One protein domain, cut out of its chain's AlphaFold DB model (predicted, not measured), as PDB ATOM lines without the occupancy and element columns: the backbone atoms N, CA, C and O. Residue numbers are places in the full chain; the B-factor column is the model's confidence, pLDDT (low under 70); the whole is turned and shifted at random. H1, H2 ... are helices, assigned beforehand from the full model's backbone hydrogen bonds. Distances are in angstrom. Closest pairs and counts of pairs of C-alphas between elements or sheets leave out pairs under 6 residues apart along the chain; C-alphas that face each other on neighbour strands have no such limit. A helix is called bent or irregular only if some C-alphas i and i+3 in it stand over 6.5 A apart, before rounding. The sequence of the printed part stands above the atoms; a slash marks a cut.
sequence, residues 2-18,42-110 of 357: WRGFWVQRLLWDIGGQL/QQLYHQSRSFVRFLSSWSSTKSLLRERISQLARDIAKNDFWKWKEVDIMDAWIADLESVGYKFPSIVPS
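This is residues 2 to 18 and 42 to 110 of the 357 residues of the protein "Hypothetical protein" of Adineta steineri (UniProt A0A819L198). The long helix H4 folds back on H3 as a helical hairpin, and H1 crosses H3 steeply; H2, kinked near residue 49, packs on H1 with residues 52 to 56. After H4, residues 100 to 110 fold back past the start of H3 and the end of H1. The printed part has 86 residues, with four named helices in the order H1, H2, H3, H4 and no named strand, an all-helix domain. It is compact, with a radius of gyration of the C-alphas of 13.2 A and spans of 39 by 29 by 22 A.

H4, residues 84 to 99, is 23.1 A long and ends at C-alpha 99 (119.494, 152.696, 120.357). H3, residues 65 to 78, is 19.7 A long. H1, residues 3 to 13, is 16.2 A long and begins at C-alpha 3 (136.982, 166.691, 123.520). H2, residues 42 to 57, is 23.6 A long and irregular: C-alphas 46 and 49 are 7.6 A apart, and it has a kink of 55 degrees near residue 49.

H4 touches H3 at a shallow tilt of 10 degrees, opposite ways; their closest C-alphas, Trp 84 and Ala 77, are 5.5 A apart. H3 touches H1 at a steep tilt of 46 degrees, opposite ways, closest at the C-alphas of Ile 69 and Leu 10, 7.4 A. H1 touches residues 52 to 56 of H2 alone, at a shallow tilt of 7 degrees, the same way, closest at the C-alphas of Arg 9 and Leu 55, 6.5 A. The helix packing is only just mostly aligned, with 2 of 3 such pairs at a shallow tilt. H2 and H3 are near each other, with 6 pairs of C-alphas within 10 A. H4 is apart from H1 and H2. Every O i to N i+4 pair is within hydrogen-bond range in H3 and H4, against 5 of 7 in H1 and 10 of 12 in H2.

The C-alphas farthest apart, His 46 and Gly 101, are 39.1 A apart. Residues 19 to 41 are not printed, and C-alphas 18 and 42 across the cut are 26.0 A apart. The link from H3 to H4 is tight and that from H2 to H3 short. Mean pLDDT of the printed part is 91.5; residue 110 is under 70.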
ATOM      1  N   TRP A   2     140.005 167.918 126.411       81.88
ATOM      2  CA  TRP A   2     140.420 167.096 125.258       81.88
ATOM      3  C   TRP A   2     139.374 166.798 124.172       81.88
ATOM      4  O   TRP A   2     139.743 166.362 123.085       81.88
ATOM      5  N   ARG A   3     138.083 167.042 124.432       82.56
ATOM      6  CA  ARG A   3     136.982 166.691 123.520       82.56
ATOM      7  C   ARG A   3     137.150 167.278 122.119       82.56
ATOM      8  O   ARG A   3     137.014 166.548 121.149       82.56
ATOM      9  N   GLY A   4     137.519 168.555 122.010       86.94
ATOM     10  CA  GLY A   4     137.721 169.189 120.702       86.94
ATOM     11  C   GLY A   4     138.841 168.538 119.883       86.94
ATOM     12  O   GLY A   4     138.699 168.364 118.679       86.94
ATOM     13  N   PHE A   5     139.919 168.108 120.542       89.69
ATOM     14  CA  PHE A   5     141.103 167.552 119.886       89.69
ATOM     15  C   PHE A   5     140.823 166.195 119.227       89.69
ATOM     16  O   PHE A   5     141.088 166.021 118.038       89.69
ATOM     17  N   TRP A   6     140.281 165.229 119.977       91.75
ATOM     18  CA  TRP A   6     140.049 163.887 119.428       91.75
ATOM     19  C   TRP A   6     138.882 163.871 118.432       91.75
ATOM     20  O   TRP A   6     138.958 163.177 117.419       91.75
ATOM     21  N   VAL A   7     137.844 164.688 118.661       92.31
ATOM     22  CA  VAL A   7     136.731 164.833 117.710       92.31
ATOM     23  C   VAL A   7     137.228 165.431 116.399       92.31
ATOM     24  O   VAL A   7     136.882 164.923 115.338       92.31
ATOM     25  N   GLN A   8     138.085 166.458 116.446       91.56
ATOM     26  CA  GLN A   8     138.676 167.034 115.238       91.56
ATOM     27  C   GLN A   8     139.476 165.997 114.443       91.56
ATOM     28  O   GLN A   8     139.415 165.999 113.215       91.56
ATOM     29  N   ARG A   9     140.190 165.081 115.110       93.19
ATOM     30  CA  ARG A   9     140.901 164.009 114.405       93.19
ATOM     31  C   ARG A   9     139.937 163.110 113.628       93.19
ATOM     32  O   ARG A   9     140.219 162.799 112.475       93.19
ATOM     33  N   LEU A  10     138.813 162.716 114.223       94.25
ATOM     34  CA  LEU A  10     137.808 161.875 113.561       94.25
ATOM     35  C   LEU A  10     136.978 162.625 112.515       94.25
ATOM     36  O   LEU A  10     136.518 162.014 111.555       94.25
ATOM     37  N   LEU A  11     136.816 163.943 112.664       92.94
ATOM     38  CA  LEU A  11     136.140 164.795 111.684       92.94
ATOM     39  C   LEU A  11     136.774 164.653 110.292       92.94
ATOM     40  O   LEU A  11     136.067 164.615 109.289       92.94
ATOM     41  N   TRP A  12     138.099 164.512 110.228       90.75
ATOM     42  CA  TRP A  12     138.812 164.301 108.968       90.75
ATOM     43  C   TRP A  12     138.531 162.942 108.327       90.75
ATOM     44  O   TRP A  12     138.508 162.852 107.102       90.75
ATOM     45  N   ASP A  13     138.255 161.901 109.119       90.75
ATOM     46  CA  ASP A  13     137.945 160.568 108.587       90.75
ATOM     47  C   ASP A  13     136.592 160.537 107.849       90.75
ATOM     48  O   ASP A  13     136.353 159.657 107.026       90.75
ATOM     49  N   ILE A  14     135.717 161.513 108.104       93.44
ATOM     50  CA  ILE A  14     134.426 161.679 107.417       93.44
ATOM     51  C   ILE A  14     134.447 162.821 106.387       93.44
ATOM     52  O   ILE A  14     133.396 163.264 105.934       93.44
ATOM     53  N   GLY A  15     135.635 163.326 106.033       89.62
ATOM     54  CA  GLY A  15     135.803 164.435 105.085       89.62
ATOM     55  C   GLY A  15     135.345 165.800 105.612       89.62
ATOM     56  O   GLY A  15     135.213 166.748 104.838       89.62
ATOM     57  N   GLY A  16     135.091 165.917 106.917       86.81
ATOM     58  CA  GLY A  16     134.682 167.163 107.549       86.81
ATOM     59  C   GLY A  16     135.828 168.170 107.659       86.81
ATOM     60  O   GLY A  16     137.007 167.815 107.730       86.81
ATOM     61  N   GLN A  17     135.470 169.452 107.708       84.44
ATOM     62  CA  GLN A  17     136.406 170.566 107.865       84.44
ATOM     63  C   GLN A  17     136.058 171.380 109.112       84.44
ATOM     64  O   GLN A  17     134.891 171.502 109.482       84.44
ATOM     65  N   LEU A  18     137.078 171.937 109.765       84.62
ATOM     66  CA  LEU A  18     136.900 172.814 110.917       84.62
ATOM     67  C   LEU A  18     136.717 174.259 110.440       84.62
ATOM     68  O   LEU A  18     137.553 174.775 109.702       84.62
ATOM     69  N   GLN A  42     145.752 171.126 134.677       82.44
ATOM     70  CA  GLN A  42     147.193 170.862 134.747       82.44
ATOM     71  C   GLN A  42     147.656 169.868 133.668       82.44
ATOM     72  O   GLN A  42     148.648 170.095 132.966       82.44
ATOM     73  N   GLN A  43     146.900 168.786 133.468       80.50
ATOM     74  CA  GLN A  43     147.210 167.779 132.455       80.50
ATOM     75  C   GLN A  43     147.246 168.369 131.034       80.50
ATOM     76  O   GLN A  43     148.106 168.000 130.235       80.50
ATOM     77  N   LEU A  44     146.354 169.311 130.716       81.19
ATOM     78  CA  LEU A  44     146.331 169.981 129.416       81.19
ATOM     79  C   LEU A  44     147.613 170.789 129.191       81.19
ATOM     80  O   LEU A  44     148.233 170.679 128.127       81.19
ATOM     81  N   TYR A  45     148.027 171.573 130.188       79.88
ATOM     82  CA  TYR A  45     149.226 172.407 130.087       79.88
ATOM     83  C   TYR A  45     150.490 171.570 129.854       79.88
ATOM     84  O   TYR A  45     151.347 171.966 129.064       79.88
ATOM     85  N   HIS A  46     150.583 170.386 130.464       84.69
ATOM     86  CA  HIS A  46     151.774 169.541 130.358       84.69
ATOM     87  C   HIS A  46     151.746 168.531 129.201       84.69
ATOM     88  O   HIS A  46     152.803 168.207 128.659       84.69
ATOM     89  N   GLN A  47     150.573 168.038 128.793       88.00
ATOM     90  CA  GLN A  47     150.458 166.929 127.833       88.00
ATOM     91  C   GLN A  47     149.884 167.334 126.467       88.00
ATOM     92  O   GLN A  47     149.835 166.512 125.554       88.00
ATOM     93  N   SER A  48     149.476 168.593 126.259       89.06
ATOM     94  CA  SER A  48     148.876 169.045 124.982       89.06
ATOM     95  C   SER A  48     149.743 168.744 123.763       89.06
ATOM     96  O   SER A  48     149.247 168.238 122.756       89.06
ATOM     97  N   ARG A  49     151.056 168.975 123.857       89.88
ATOM     98  CA  ARG A  49     151.991 168.688 122.761       89.88
ATOM     99  C   ARG A  49     152.061 167.197 122.425       89.88
ATOM    100  O   ARG A  49     152.042 166.851 121.244       89.88
ATOM    101  N   SER A  50     152.202 166.325 123.425       91.31
ATOM    102  CA  SER A  50     152.282 164.876 123.196       91.31
ATOM    103  C   SER A  50     150.958 164.335 122.672       91.31
ATOM    104  O   SER A  50     150.967 163.522 121.751       91.31
ATOM    105  N   PHE A  51     149.834 164.861 123.160       93.12
ATOM    106  CA  PHE A  51     148.510 164.461 122.704       93.12
ATOM    107  C   PHE A  51     148.249 164.823 121.241       93.12
ATOM    108  O   PHE A  51     147.818 163.978 120.460       93.12
ATOM    109  N   VAL A  52     148.575 166.053 120.831       92.75
ATOM    110  CA  VAL A  52     148.438 166.475 119.427       92.75
ATOM    111  C   VAL A  52     149.318 165.629 118.507       92.75
ATOM    112  O   VAL A  52     148.870 165.226 117.436       92.75
ATOM    113  N   ARG A  53     150.553 165.312 118.923       92.81
ATOM    114  CA  ARG A  53     151.439 164.418 118.159       92.81
ATOM    115  C   ARG A  53     150.846 163.020 118.016       92.81
ATOM    116  O   ARG A  53     150.812 162.503 116.904       92.81
ATOM    117  N   PHE A  54     150.344 162.454 119.114       94.75
ATOM    118  CA  PHE A  54     149.652 161.169 119.110       94.75
ATOM    119  C   PHE A  54     148.484 161.184 118.112       94.75
ATOM    120  O   PHE A  54     148.492 160.395 117.169       94.75
ATOM    121  N   LEU A  55     147.555 162.140 118.233       94.94
ATOM    122  CA  LEU A  55     146.393 162.252 117.345       94.94
ATOM    123  C   LEU A  55     146.782 162.453 115.875       94.94
ATOM    124  O   LEU A  55     146.169 161.855 114.996       94.94
ATOM    125  N   SER A  56     147.812 163.259 115.602       91.06
ATOM    126  CA  SER A  56     148.309 163.490 114.241       91.06
ATOM    127  C   SER A  56     148.905 162.234 113.605       91.06
ATOM    128  O   SER A  56     148.843 162.094 112.388       91.06
ATOM    129  N   SER A  57     149.502 161.348 114.405       90.56
ATOM    130  CA  SER A  57     150.050 160.064 113.945       90.56
ATOM    131  C   SER A  57     149.027 158.924 113.953       90.56
ATOM    132  O   SER A  57     149.262 157.874 113.359       90.56
ATOM    133  N   TRP A  58     147.899 159.114 114.637       95.12
ATOM    134  CA  TRP A  58     146.900 158.076 114.819       95.12
ATOM    135  C   TRP A  58     146.147 157.792 113.516       95.12
ATOM    136  O   TRP A  58     145.728 158.701 112.787       95.12
ATOM    137  N   SER A  59     145.935 156.509 113.241       91.19
ATOM    138  CA  SER A  59     145.151 156.014 112.114       91.19
ATOM    139  C   SER A  59     144.413 154.738 112.508       91.19
ATOM    140  O   SER A  59     144.776 154.065 113.472       91.19
ATOM    141  N   SER A  60     143.367 154.405 111.755       92.50
ATOM    142  CA  SER A  60     142.572 153.202 111.969       92.50
ATOM    143  C   SER A  60     142.283 152.508 110.643       92.50
ATOM    144  O   SER A  60     142.045 153.158 109.624       92.50
ATOM    145  N   THR A  61     142.271 151.177 110.672       91.19
ATOM    146  CA  THR A  61     141.847 150.315 109.561       91.19
ATOM    147  C   THR A  61     140.350 150.003 109.595       91.19
ATOM    148  O   THR A  61     139.838 149.362 108.681       91.19
ATOM    149  N   LYS A  62     139.626 150.450 110.630       93.06
ATOM    150  CA  LYS A  62     138.182 150.226 110.762       93.06
ATOM    151  C   LYS A  62     137.419 151.002 109.690       93.06
ATOM    152  O   LYS A  62     137.757 152.148 109.384       93.06
ATOM    153  N   SER A  63     136.390 150.384 109.119       92.00
ATOM    154  CA  SER A  63     135.575 150.974 108.047       92.00
ATOM    155  C   SER A  63     134.416 151.820 108.575       92.00
ATOM    156  O   SER A  63     133.836 152.606 107.831       92.00
ATOM    157  N   LEU A  64     134.086 151.685 109.862       94.12
ATOM    158  CA  LEU A  64     132.931 152.317 110.486       94.12
ATOM    159  C   LEU A  64     133.369 153.371 111.504       94.12
ATOM    160  O   LEU A  64     134.220 153.107 112.354       94.12
ATOM    161  N   LEU A  65     132.745 154.553 111.472       94.94
ATOM    162  CA  LEU A  65     133.099 155.655 112.374       94.94
ATOM    163  C   LEU A  65     132.960 155.279 113.852       94.94
ATOM    164  O   LEU A  65     133.845 155.594 114.638       94.94
ATOM    165  N   ARG A  66     131.900 154.558 114.228       94.94
ATOM    166  CA  ARG A  66     131.697 154.089 115.610       94.94
ATOM    167  C   ARG A  66     132.852 153.226 116.122       94.94
ATOM    168  O   ARG A  66     133.317 153.404 117.243       94.94
ATOM    169  N   GLU A  67     133.380 152.352 115.268       95.62
ATOM    170  CA  GLU A  67     134.519 151.500 115.611       95.62
ATOM    171  C   GLU A  67     135.797 152.328 115.748       95.62
ATOM    172  O   GLU A  67     136.607 152.058 116.629       95.62
ATOM    173  N   ARG A  68     135.959 153.371 114.921       96.31
ATOM    174  CA  ARG A  68     137.069 154.326 115.034       96.31
ATOM    175  C   ARG A  68     136.992 155.167 116.302       96.31
ATOM    176  O   ARG A  68     138.022 155.344 116.941       96.31
ATOM    177  N   ILE A  69     135.804 155.646 116.684       96.00
ATOM    178  CA  ILE A  69     135.581 156.370 117.949       96.00
ATOM    179  C   ILE A  69     135.996 155.477 119.121       96.00
ATOM    180  O   ILE A  69     136.822 155.871 119.941       96.00
ATOM    181  N   SER A  70     135.463 154.256 119.164       96.00
ATOM    182  CA  SER A  70     135.720 153.298 120.241       96.00
ATOM    183  C   SER A  70     137.195 152.850 120.274       96.00
ATOM    184  O   SER A  70     137.792 152.722 121.344       96.00
ATOM    185  N   GLN A  71     137.840 152.668 119.114       97.06
ATOM    186  CA  GLN A  71     139.277 152.375 119.037       97.06
ATOM    187  C   GLN A  71     140.123 153.552 119.530       97.06
ATOM    188  O   GLN A  71     140.975 153.363 120.396       97.06
ATOM    189  N   LEU A  72     139.871 154.759 119.016       96.75
ATOM    190  CA  LEU A  72     140.603 155.957 119.417       96.75
ATOM    191  C   LEU A  72     140.478 156.182 120.924       96.75
ATOM    192  O   LEU A  72     141.466 156.492 121.577       96.75
ATOM    193  N   ALA A  73     139.295 155.956 121.497       95.88
ATOM    194  CA  ALA A  73     139.083 156.090 122.927       95.88
ATOM    195  C   ALA A  73     139.972 155.152 123.762       95.88
ATOM    196  O   ALA A  73     140.585 155.581 124.747       95.88
ATOM    197  N   ARG A  74     140.094 153.887 123.343       97.19
ATOM    198  CA  ARG A  74     140.992 152.911 123.979       97.19
ATOM    199  C   ARG A  74     142.457 153.267 123.783       97.19
ATOM    200  O   ARG A  74     143.226 153.160 124.731       97.19
ATOM    201  N   ASP A  75     142.843 153.730 122.598       96.88
ATOM    202  CA  ASP A  75     144.226 154.122 122.320       96.88
ATOM    203  C   ASP A  75     144.632 155.365 123.129       96.88
ATOM    204  O   ASP A  75     145.745 155.420 123.647       96.88
ATOM    205  N   ILE A  76     143.726 156.329 123.316       95.25
ATOM    206  CA  ILE A  76     143.929 157.486 124.201       95.25
ATOM    207  C   ILE A  76     144.136 157.024 125.653       95.25
ATOM    208  O   ILE A  76     145.064 157.497 126.310       95.25
ATOM    209  N   ALA A  77     143.322 156.080 126.144       94.94
ATOM    210  CA  ALA A  77     143.461 155.532 127.499       94.94
ATOM    211  C   ALA A  77     144.753 154.734 127.680       94.94
ATOM    212  O   ALA A  77     145.441 154.886 128.683       94.94
ATOM    213  N   LYS A  78     145.119 153.924 126.685       96.06
ATOM    214  CA  LYS A  78     146.347 153.125 126.679       96.06
ATOM    215  C   LYS A  78     147.617 153.980 126.698       96.06
ATOM    216  O   LYS A  78     148.648 153.508 127.157       96.06
ATOM    217  N   ASN A  79     147.546 155.208 126.183       93.06
ATOM    218  CA  ASN A  79     148.645 156.176 126.205       93.06
ATOM    219  C   ASN A  79     148.547 157.163 127.389       93.06
ATOM    220  O   ASN A  79     149.154 158.230 127.340       93.06
ATOM    221  N   ASP A  80     147.768 156.836 128.427       91.00
ATOM    222  CA  ASP A  80     147.638 157.593 129.683       91.00
ATOM    223  C   ASP A  80     147.144 159.047 129.538       91.00
ATOM    224  O   ASP A  80     147.288 159.871 130.445       91.00
ATOM    225  N   PHE A  81     146.504 159.383 128.415       89.88
ATOM    226  CA  PHE A  81     145.922 160.713 128.213       89.88
ATOM    227  C   PHE A  81     144.581 160.884 128.932       89.88
ATOM    228  O   PHE A  81     144.209 162.000 129.293       89.88
ATOM    229  N   TRP A  82     143.853 159.794 129.176       89.50
ATOM    230  CA  TRP A  82     142.688 159.789 130.058       89.50
ATOM    231  C   TRP A  82     142.519 158.439 130.761       89.50
ATOM    232  O   TRP A  82     143.211 157.471 130.452       89.50
ATOM    233  N   LYS A  83     141.594 158.360 131.719       91.00
ATOM    234  CA  LYS A  83     141.339 157.138 132.495       91.00
ATOM    235  C   LYS A  83     140.478 156.156 131.699       91.00
ATOM    236  O   LYS A  83     139.597 156.576 130.960       91.00
ATOM    237  N   TRP A  84     140.644 154.855 131.941       94.38
ATOM    238  CA  TRP A  84     139.826 153.800 131.318       94.38
ATOM    239  C   TRP A  84     138.315 153.977 131.511       94.38
ATOM    240  O   TRP A  84     137.557 153.655 130.609       94.38
ATOM    241  N   LYS A  85     137.880 154.607 132.607       94.50
ATOM    242  CA  LYS A  85     136.471 154.974 132.820       94.50
ATOM    243  C   LYS A  85     135.887 155.851 131.697       94.50
ATOM    244  O   LYS A  85     134.693 155.786 131.431       94.50
ATOM    245  N   GLU A  86     136.703 156.670 131.029       92.06
ATOM    246  CA  GLU A  86     136.257 157.463 129.871       92.06
ATOM    247  C   GLU A  86     135.942 156.576 128.657       92.06
ATOM    248  O   GLU A  86     135.081 156.927 127.854       92.06
ATOM    249  N   VAL A  87     136.597 155.415 128.536       94.81
ATOM    250  CA  VAL A  87     136.278 154.416 127.506       94.81
ATOM    251  C   VAL A  87     134.896 153.831 127.764       94.81
ATOM    252  O   VAL A  87     134.091 153.801 126.842       94.81
ATOM    253  N   ASP A  88     134.594 153.459 129.012       93.69
ATOM    254  CA  ASP A  88     133.282 152.912 129.386       93.69
ATOM    255  C   ASP A  88     132.155 153.907 129.067       93.69
ATOM    256  O   ASP A  88     131.119 153.541 128.513       93.69
ATOM    257  N   ILE A  89     132.381 155.193 129.364       94.69
ATOM    258  CA  ILE A  89     131.441 156.276 129.038       94.69
ATOM    259  C   ILE A  89     131.287 156.430 127.518       94.69
ATOM    260  O   ILE A  89     130.176 156.643 127.037       94.69
ATOM    261  N   MET A  90     132.379 156.328 126.753       94.19
ATOM    262  CA  MET A  90     132.339 156.436 125.293       94.19
ATOM    263  C   MET A  90     131.579 155.272 124.653       94.19
ATOM    264  O   MET A  90     130.777 155.491 123.747       94.19
ATOM    265  N   ASP A  91     131.817 154.049 125.124       92.94
ATOM    266  CA  ASP A  91     131.137 152.851 124.633       92.94
ATOM    267  C   ASP A  91     129.635 152.904 124.963       92.94
ATOM    268  O   ASP A  91     128.812 152.636 124.087       92.94
ATOM    269  N   ALA A  92     129.264 153.349 126.172       95.06
ATOM    270  CA  ALA A  92     127.865 153.582 126.539       95.06
ATOM    271  C   ALA A  92     127.202 154.650 125.651       95.06
ATOM    272  O   ALA A  92     126.105 154.444 125.144       95.06
ATOM    273  N   TRP A  93     127.895 155.762 125.386       95.56
ATOM    274  CA  TRP A  93     127.386 156.824 124.516       95.56
ATOM    275  C   TRP A  93     127.169 156.363 123.067       95.56
ATOM    276  O   TRP A  93     126.176 156.736 122.441       95.56
ATOM    277  N   ILE A  94     128.068 155.535 122.519       95.38
ATOM    278  CA  ILE A  94     127.884 154.933 121.190       95.38
ATOM    279  C   ILE A  94     126.641 154.035 121.182       95.38
ATOM    280  O   ILE A  94     125.840 154.139 120.253       95.38
ATOM    281  N   ALA A  95     126.459 153.204 122.212       93.56
ATOM    282  CA  ALA A  95     125.296 152.327 122.330       93.56
ATOM    283  C   ALA A  95     123.979 153.119 122.424       93.56
ATOM    284  O   ALA A  95     123.004 152.778 121.751       93.56
ATOM    285  N   ASP A  96     123.959 154.218 123.184       97.12
ATOM    286  CA  ASP A  96     122.799 155.110 123.273       97.12
ATOM    287  C   ASP A  96     122.445 155.698 121.901       97.12
ATOM    288  O   ASP A  96     121.280 155.668 121.498       97.12
ATOM    289  N   LEU A  97     123.442 156.177 121.144       94.50
ATOM    290  CA  LEU A  97     123.243 156.688 119.784       94.50
ATOM    291  C   LEU A  97     122.655 155.622 118.851       94.50
ATOM    292  O   LEU A  97     121.734 155.911 118.085       94.50
ATOM    293  N   GLU A  98     123.154 154.390 118.920       94.00
ATOM    294  CA  GLU A  98     122.605 153.277 118.143       94.00
ATOM    295  C   GLU A  98     121.155 152.966 118.541       94.00
ATOM    296  O   GLU A  98     120.312 152.777 117.663       94.00
ATOM    297  N   SER A  99     120.838 152.993 119.841       95.50
ATOM    298  CA  SER A  99     119.494 152.696 120.357       95.50
ATOM    299  C   SER A  99     118.426 153.678 119.865       95.50
ATOM    300  O   SER A  99     117.292 153.281 119.598       95.50
ATOM    301  N   VAL A 100     118.795 154.950 119.673       96.19
ATOM    302  CA  VAL A 100     117.899 155.990 119.140       96.19
ATOM    303  C   VAL A 100     117.908 156.060 117.608       96.19
ATOM    304  O   VAL A 100     117.302 156.957 117.023       96.19
ATOM    305  N   GLY A 101     118.595 155.130 116.938       93.56
ATOM    306  CA  GLY A 101     118.644 155.046 115.479       93.56
ATOM    307  C   GLY A 101     119.536 156.098 114.815       93.56
ATOM    308  O   GLY A 101     119.326 156.429 113.643       93.56
ATOM    309  N   TYR A 102     120.526 156.641 115.533       95.31
ATOM    310  CA  TYR A 102     121.481 157.586 114.961       95.31
ATOM    311  C   TYR A 102     122.282 156.940 113.823       95.31
ATOM    312  O   TYR A 102     122.894 155.880 113.971       95.31
ATOM    313  N   LYS A 103     122.318 157.607 112.667       94.38
ATOM    314  CA  LYS A 103     123.072 157.149 111.497       94.38
ATOM    315  C   LYS A 103     124.448 157.802 111.476       94.38
ATOM    316  O   LYS A 103     124.579 158.970 111.116       94.38
ATOM    317  N   PHE A 104     125.475 157.034 111.832       93.50
ATOM    318  CA  PHE A 104     126.856 157.503 111.757       93.50
ATOM    319  C   PHE A 104     127.260 157.824 110.304       93.50
ATOM    320  O   PHE A 104     126.954 157.037 109.403       93.50
ATOM    321  N   PRO A 105     127.977 158.938 110.063       94.19
ATOM    322  CA  PRO A 105     128.539 159.243 108.753       94.19
ATOM    323  C   PRO A 105     129.484 158.145 108.254       94.19
ATOM    324  O   PRO A 105     130.160 157.470 109.035       94.19
ATOM    325  N   SER A 106     129.544 157.992 106.934       93.19
ATOM    326  CA  SER A 106     130.464 157.053 106.290       93.19
ATOM    327  C   SER A 106     131.893 157.589 106.314       93.19
ATOM    328  O   SER A 106     132.115 158.791 106.168       93.19
ATOM    329  N   ILE A 107     132.861 156.687 106.478       93.56
ATOM    330  CA  ILE A 107     134.278 157.025 106.367       93.56
ATOM    331  C   ILE A 107     134.597 157.323 104.905       93.56
ATOM    332  O   ILE A 107     134.284 156.527 104.019       93.56
ATOM    333  N   VAL A 108     135.229 158.468 104.655       89.56
ATOM    334  CA  VAL A 108     135.723 158.810 103.324       89.56
ATOM    335  C   VAL A 108     136.999 157.998 103.094       89.56
ATOM    336  O   VAL A 108     137.906 158.053 103.931       89.56
ATOM    337  N   PRO A 109     137.101 157.226 101.995       71.31
ATOM    338  CA  PRO A 109     138.342 156.553 101.649       71.31
ATOM    339  C   PRO A 109     139.440 157.607 101.592       71.31
ATOM    340  O   PRO A 109     139.285 158.609 100.893       71.31
ATOM    341  N   SER A 110     140.534 157.398 102.324       57.19
ATOM    342  CA  SER A 110     141.734 158.206 102.138       57.19
ATOM    343  C   SER A 110     142.079 158.114 100.656       57.19
ATOM    344  O   SER A 110     142.467 157.040 100.189       57.19
TER     345      SER A 110